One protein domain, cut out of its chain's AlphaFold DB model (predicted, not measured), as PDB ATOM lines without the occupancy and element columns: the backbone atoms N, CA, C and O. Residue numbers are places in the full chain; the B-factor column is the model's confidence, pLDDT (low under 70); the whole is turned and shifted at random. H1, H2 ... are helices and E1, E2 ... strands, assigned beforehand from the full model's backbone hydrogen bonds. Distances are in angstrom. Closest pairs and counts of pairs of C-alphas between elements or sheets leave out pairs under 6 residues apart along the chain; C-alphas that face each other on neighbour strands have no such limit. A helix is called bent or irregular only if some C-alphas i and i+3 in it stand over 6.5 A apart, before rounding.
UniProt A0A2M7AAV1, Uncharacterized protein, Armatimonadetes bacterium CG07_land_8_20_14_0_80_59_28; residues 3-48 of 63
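What this domain is: This is residues 3 to 48 of the 63 residues of an uncharacterized protein of Armatimonadetes bacterium CG07_land_8_20_14_0_80_59_28 (UniProt A0A2M7AAV1). A two-stranded antiparallel hairpin, E1 and E2, makes one end of an open, elongated model, and a single helix, H1, makes the other. Residues 22 to 29 lead away from the hairpin, and H1 then folds back at a corner, with most of its residues standing free. The printed part has 46 residues with two named strands and one named helix, in the order E1, E2, H1, and its class is mixed, helices and strands. The whole is extended, with a radius of gyration of the C-alphas of 15.7 A and spans of 45 by 25 by 17 A.

Where its parts are: E2, residues 13 to 21, measures 25.3 A from first to last C-alpha. E1, residues 3 to 10, measures 22.2 A and begins at C-alpha 3, (33.654, 76.908, -86.541). H1, residues 30 to 47, measures 28.1 A, from C-alpha 30 at (39.404, 53.020, -102.519) to C-alpha 47 at (48.127, 79.328, -97.983). H1 is irregular, but only just: C-alphas 30 and 33 are 6.7 A apart.

How they stand to each other: E1 and E2 are antiparallel neighbours and form a hairpin, with 155 degrees between their directions. The C-alphas of Ser 5 and Glu 18 face each other at 4.5 A. N 4 and O 19, at 2.8 A, and N 13 and O 10, at 3.0 A, are within hydrogen-bond range. E1 and H1 are apart. In H1, 12 of 14 O i to N i+4 pairs are within hydrogen-bond range.

The domain as a whole: The two C-alphas farthest apart, those of Gly 12 and Gln 30, are 45.2 A apart. The printed part has no cut. The link from E1 to E2 is tight, and that from E2 to H1, eight residues, is short. The mean pLDDT of the printed part is 84.3, and residue 30 is under 70.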
ATOM      1  N   VAL A   3      32.523  76.496 -87.378       79.88
ATOM      2  CA  VAL A   3      33.654  76.908 -86.541       79.88
ATOM      3  C   VAL A   3      33.650  75.987 -85.331       79.88
ATOM      4  O   VAL A   3      32.604  75.778 -84.718       79.88
ATOM      5  N   ILE A   4      34.794  75.373 -85.059       80.94
ATOM      6  CA  ILE A   4      35.031  74.561 -83.872       80.94
ATOM      7  C   ILE A   4      35.843  75.432 -82.926       80.94
ATOM      8  O   ILE A   4      36.998  75.728 -83.217       80.94
ATOM      9  N   SER A   5      35.235  75.833 -81.816       85.38
ATOM     10  CA  SER A   5      35.929  76.544 -80.745       85.38
ATOM     11  C   SER A   5      36.411  75.530 -79.712       85.38
ATOM     12  O   SER A   5      35.663  74.628 -79.318       85.38
ATOM     13  N   GLY A   6      37.670  75.645 -79.309       87.12
ATOM     14  CA  GLY A   6      38.301  74.778 -78.324       87.12
ATOM     15  C   GLY A   6      38.985  75.597 -77.243       87.12
ATOM     16  O   GLY A   6      39.534  76.661 -77.515       87.12
ATOM     17  N   LEU A   7      38.965  75.077 -76.018       92.94
ATOM     18  CA  LEU A   7      39.737  75.620 -74.908       92.94
ATOM     19  C   LEU A   7      40.903  74.685 -74.604       92.94
ATOM     20  O   LEU A   7      40.732  73.462 -74.602       92.94
ATOM     21  N   TRP A   8      42.071  75.247 -74.317       90.75
ATOM     22  CA  TRP A   8      43.232  74.487 -73.860       90.75
ATOM     23  C   TRP A   8      43.989  75.241 -72.770       90.75
ATOM     24  O   TRP A   8      43.879  76.457 -72.644       90.75
ATOM     25  N   GLU A   9      44.738  74.507 -71.950       95.50
ATOM     26  CA  GLU A   9      45.493  75.071 -70.831       95.50
ATOM     27  C   GLU A   9      46.998  74.963 -71.059       95.50
ATOM     28  O   GLU A   9      47.509  73.913 -71.466       95.50
ATOM     29  N   HIS A  10      47.722  76.034 -70.735       93.81
ATOM     30  CA  HIS A  10      49.181  76.049 -70.735       93.81
ATOM     31  C   HIS A  10      49.714  76.993 -69.663       93.81
ATOM     32  O   HIS A  10      49.272  78.130 -69.541       93.81
ATOM     33  N   GLU A  11      50.634  76.484 -68.840       96.19
ATOM     34  CA  GLU A  11      51.239  77.222 -67.718       96.19
ATOM     35  C   GLU A  11      50.212  77.880 -66.768       96.19
ATOM     36  O   GLU A  11      50.459  78.928 -66.179       96.19
ATOM     37  N   GLY A  12      49.045  77.245 -66.591       95.19
ATOM     38  CA  GLY A  12      47.972  77.728 -65.712       95.19
ATOM     39  C   GLY A  12      47.080  78.819 -66.316       95.19
ATOM     40  O   GLY A  12      46.180  79.304 -65.632       95.19
ATOM     41  N   ALA A  13      47.299  79.191 -67.578       94.75
ATOM     42  CA  ALA A  13      46.400  80.042 -68.346       94.75
ATOM     43  C   ALA A  13      45.499  79.194 -69.258       94.75
ATOM     44  O   ALA A  13      45.943  78.192 -69.819       94.75
ATOM     45  N   VAL A  14      44.238  79.613 -69.399       93.81
ATOM     46  CA  VAL A  14      43.272  79.038 -70.345       93.81
ATOM     47  C   VAL A  14      43.287  79.882 -71.615       93.81
ATOM     48  O   VAL A  14      43.160  81.107 -71.551       93.81
ATOM     49  N   PHE A  15      43.416  79.217 -72.752       93.88
ATOM     50  CA  PHE A  15      43.408  79.798 -74.085       93.88
ATOM     51  C   PHE A  15      42.189  79.300 -74.856       93.88
ATOM     52  O   PHE A  15      41.712  78.189 -74.622       93.88
ATOM     53  N   GLU A  16      41.705  80.128 -75.774       93.88
ATOM     54  CA  GLU A  16      40.614  79.806 -76.687       93.88
ATOM     55  C   GLU A  16      41.116  79.925 -78.121       93.88
ATOM     56  O   GLU A  16      41.675  80.957 -78.492       93.88
ATOM     57  N   ASP A  17      40.894  78.876 -78.908       88.12
ATOM     58  CA  ASP A  17      41.200  78.852 -80.333       88.12
ATOM     59  C   ASP A  17      39.956  78.498 -81.140       88.12
ATOM     60  O   ASP A  17      39.145  77.649 -80.755       88.12
ATOM     61  N   GLU A  18      39.839  79.122 -82.308       85.75
ATOM     62  CA  GLU A  18      38.790  78.843 -83.279       85.75
ATOM     63  C   GLU A  18      39.383  78.196 -84.529       85.75
ATOM     64  O   GLU A  18      40.296  78.724 -85.166       85.75
ATOM     65  N   ILE A  19      38.824  77.052 -84.917       83.19
ATOM     66  CA  ILE A  19      39.220  76.316 -86.115       83.19
ATOM     67  C   ILE A  19      38.059  76.319 -87.103       83.19
ATOM     68  O   ILE A  19      36.943  75.892 -86.800       83.19
ATOM     69  N   VAL A  20      38.327  76.752 -88.333       81.88
ATOM     70  CA  VAL A  20      37.349  76.666 -89.421       81.88
ATOM     71  C   VAL A  20      37.276  75.228 -89.933       81.88
ATOM     72  O   VAL A  20      38.252  74.683 -90.446       81.88
ATOM     73  N   ALA A  21      36.093  74.627 -89.847       82.31
ATOM     74  CA  ALA A  21      35.827  73.265 -90.287       82.31
ATOM     75  C   ALA A  21      34.968  73.222 -91.563       82.31
ATOM     76  O   ALA A  21      33.877  73.806 -91.663       82.31
ATOM     77  N   PHE A  22      35.447  72.450 -92.540       80.19
ATOM     78  CA  PHE A  22      34.708  72.085 -93.746       80.19
ATOM     79  C   PHE A  22      34.170  70.662 -93.594       80.19
ATOM     80  O   PHE A  22      34.927  69.697 -93.616       80.19
ATOM     81  N   ILE A  23      32.850  70.536 -93.450       80.31
ATOM     82  CA  ILE A  23      32.174  69.237 -93.404       80.31
ATOM     83  C   ILE A  23      31.809  68.856 -94.834       80.31
ATOM     84  O   ILE A  23      31.122  69.613 -95.523       80.31
ATOM     85  N   MET A  24      32.273  67.693 -95.282       79.06
ATOM     86  CA  MET A  24      32.000  67.198 -96.626       79.06
ATOM     87  C   MET A  24      31.631  65.721 -96.599       79.06
ATOM     88  O   MET A  24      32.256  64.921 -95.907       79.06
ATOM     89  N   TYR A  25      30.636  65.353 -97.401       79.69
ATOM     90  CA  TYR A  25      30.315  63.956 -97.651       79.69
ATOM     91  C   TYR A  25      31.258  63.426 -98.722       79.69
ATOM     92  O   TYR A  25      31.360  63.998 -99.809       79.69
ATOM     93  N   THR A  26      31.940  62.326 -98.420       75.50
ATOM     94  CA  THR A  26      32.733  61.606 -99.415       75.50
ATOM     95  C   THR A  26      32.127  60.224 -99.627       75.50
ATOM     96  O   THR A  26      31.769  59.566 -98.648       75.50
ATOM     97  N   PRO A  27      31.954  59.774-100.882       70.69
ATOM     98  CA  PRO A  27      31.484  58.421-101.133       70.69
ATOM     99  C   PRO A  27      32.517  57.417-100.595       70.69
ATOM    100  O   PRO A  27      33.722  57.663-100.733       70.69
ATOM    101  N   PRO A  28      32.081  56.300 -99.990       73.38
ATOM    102  CA  PRO A  28      32.992  55.271 -99.508       73.38
ATOM    103  C   PRO A  28      33.700  54.584-100.684       73.38
ATOM    104  O   PRO A  28      33.088  54.302-101.716       73.38
ATOM    105  N   GLY A  29      34.995  54.288-100.542       75.31
ATOM    106  CA  GLY A  29      35.731  53.478-101.512       75.31
ATOM    107  C   GLY A  29      37.238  53.729-101.551       75.31
ATOM    108  O   GLY A  29      37.776  54.610-100.884       75.31
ATOM    109  N   GLN A  30      37.938  52.957-102.389       64.88
ATOM    110  CA  GLN A  30      39.404  53.020-102.519       64.88
ATOM    111  C   GLN A  30      39.926  54.410-102.946       64.88
ATOM    112  O   GLN A  30      41.070  54.761-102.658       64.88
ATOM    113  N   ASN A  31      39.078  55.234-103.569       79.81
ATOM    114  CA  ASN A  31      39.444  56.564-104.060       79.81
ATOM    115  C   ASN A  31      39.330  57.675-103.009       79.81
ATOM    116  O   ASN A  31      39.902  58.748-103.209       79.81
ATOM    117  N   THR A  32      38.648  57.443-101.883       83.25
ATOM    118  CA  THR A  32      38.424  58.467-100.847       83.25
ATOM    119  C   THR A  32      39.743  58.966-100.272       83.25
ATOM    120  O   THR A  32      39.959  60.169-100.156       83.25
ATOM    121  N   ARG A  33      40.684  58.053-100.000       81.25
ATOM    122  CA  ARG A  33      42.001  58.420 -99.465       81.25
ATOM    123  C   ARG A  33      42.797  59.282-100.446       81.25
ATOM    124  O   ARG A  33      43.338  60.304-100.043       81.25
ATOM    125  N   GLN A  34      42.829  58.913-101.731       84.56
ATOM    126  CA  GLN A  34      43.519  59.705-102.760       84.56
ATOM    127  C   GLN A  34      42.880  61.083-102.953       84.56
ATOM    128  O   GLN A  34      43.598  62.073-103.110       84.56
ATOM    129  N   PHE A  35      41.546  61.155-102.926       86.00
ATOM    130  CA  PHE A  35      40.814  62.415-102.980       86.00
ATOM    131  C   PHE A  35      41.193  63.321-101.805       86.00
ATOM    132  O   PHE A  35      41.616  64.450-102.036       86.00
ATOM    133  N   LEU A  36      41.127  62.814-100.570       85.31
ATOM    134  CA  LEU A  36      41.437  63.586 -99.363       85.31
ATOM    135  C   LEU A  36      42.898  64.048 -99.332       85.31
ATOM    136  O   LEU A  36      43.162  65.195 -98.987       85.31
ATOM    137  N   THR A  37      43.848  63.212 -99.766       84.88
ATOM    138  CA  THR A  37      45.257  63.619 -99.893       84.88
ATOM    139  C   THR A  37      45.430  64.776-100.878       84.88
ATOM    140  O   THR A  37      46.141  65.733-100.580       84.88
ATOM    141  N   ARG A  38      44.772  64.730-102.043       85.19
ATOM    142  CA  ARG A  38      44.832  65.831-103.021       85.19
ATOM    143  C   ARG A  38      44.119  67.081-102.514       85.19
ATOM    144  O   ARG A  38      44.640  68.178-102.681       85.19
ATOM    145  N   TYR A  39      42.960  66.904-101.883       85.12
ATOM    146  CA  TYR A  39      42.172  67.985-101.300       85.12
ATOM    147  C   TYR A  39      42.936  68.707-100.191       85.12
ATOM    148  O   TYR A  39      42.855  69.924-100.120       85.12
ATOM    149  N   LYS A  40      43.712  67.978 -99.378       86.62
ATOM    150  CA  LYS A  40      44.603  68.538 -98.355       86.62
ATOM    151  C   LYS A  40      45.717  69.396 -98.961       86.62
ATOM    152  O   LYS A  40      45.969  70.500 -98.501       86.62
ATOM    153  N   ARG A  41      46.363  68.889-100.014       86.56
ATOM    154  CA  ARG A  41      47.577  69.496-100.573       86.56
ATOM    155  C   ARG A  41      47.337  70.881-101.182       86.56
ATOM    156  O   ARG A  41      48.144  71.778-101.002       86.56
ATOM    157  N   VAL A  42      46.224  71.058-101.892       85.00
ATOM    158  CA  VAL A  42      45.894  72.316-102.591       85.00
ATOM    159  C   VAL A  42      45.821  73.544-101.658       85.00
ATOM    160  O   VAL A  42      46.439  74.557-101.982       85.00
ATOM    161  N   PRO A  43      45.079  73.528-100.535       79.56
ATOM    162  CA  PRO A  43      45.043  74.645 -99.596       79.56
ATOM    163  C   PRO A  43      46.362  74.828 -98.837       79.56
ATOM    164  O   PRO A  43      46.748  75.974 -98.634       79.56
ATOM    165  N   GLU A  44      47.077  73.756 -98.481       86.31
ATOM    166  CA  GLU A  44      48.394  73.872 -97.830       86.31
ATOM    167  C   GLU A  44      49.414  74.569 -98.747       86.31
ATOM    168  O   GLU A  44      50.062  75.528 -98.335       86.31
ATOM    169  N   GLU A  45      49.485  74.166-100.022       86.69
ATOM    170  CA  GLU A  45      50.337  74.807-101.037       86.69
ATOM    171  C   GLU A  45      49.934  76.265-101.297       86.69
ATOM    172  O   GLU A  45      50.783  77.104-101.582       86.69
ATOM    173  N   ARG A  46      48.634  76.579-101.231       84.06
ATOM    174  CA  ARG A  46      48.127  77.923-101.533       84.06
ATOM    175  C   ARG A  46      48.309  78.909-100.384       84.06
ATOM    176  O   ARG A  46      48.439  80.102-100.652       84.06
ATOM    177  N   PHE A  47      48.225  78.443 -99.142       79.62
ATOM    178  CA  PHE A  47      48.127  79.328 -97.983       79.62
ATOM    179  C   PHE A  47      49.324  79.269 -97.034       79.62
ATOM    180  O   PHE A  47      49.309  80.076 -96.116       79.62
ATOM    181  N   GLU A  48      50.332  78.413 -97.284       73.25
ATOM    182  CA  GLU A  48      51.651  78.226 -96.616       73.25
ATOM    183  C   GLU A  48      51.665  78.092 -95.075       73.25
ATOM    184  O   GLU A  48      52.407  77.284 -94.530       73.25
TER     185      GLU A  48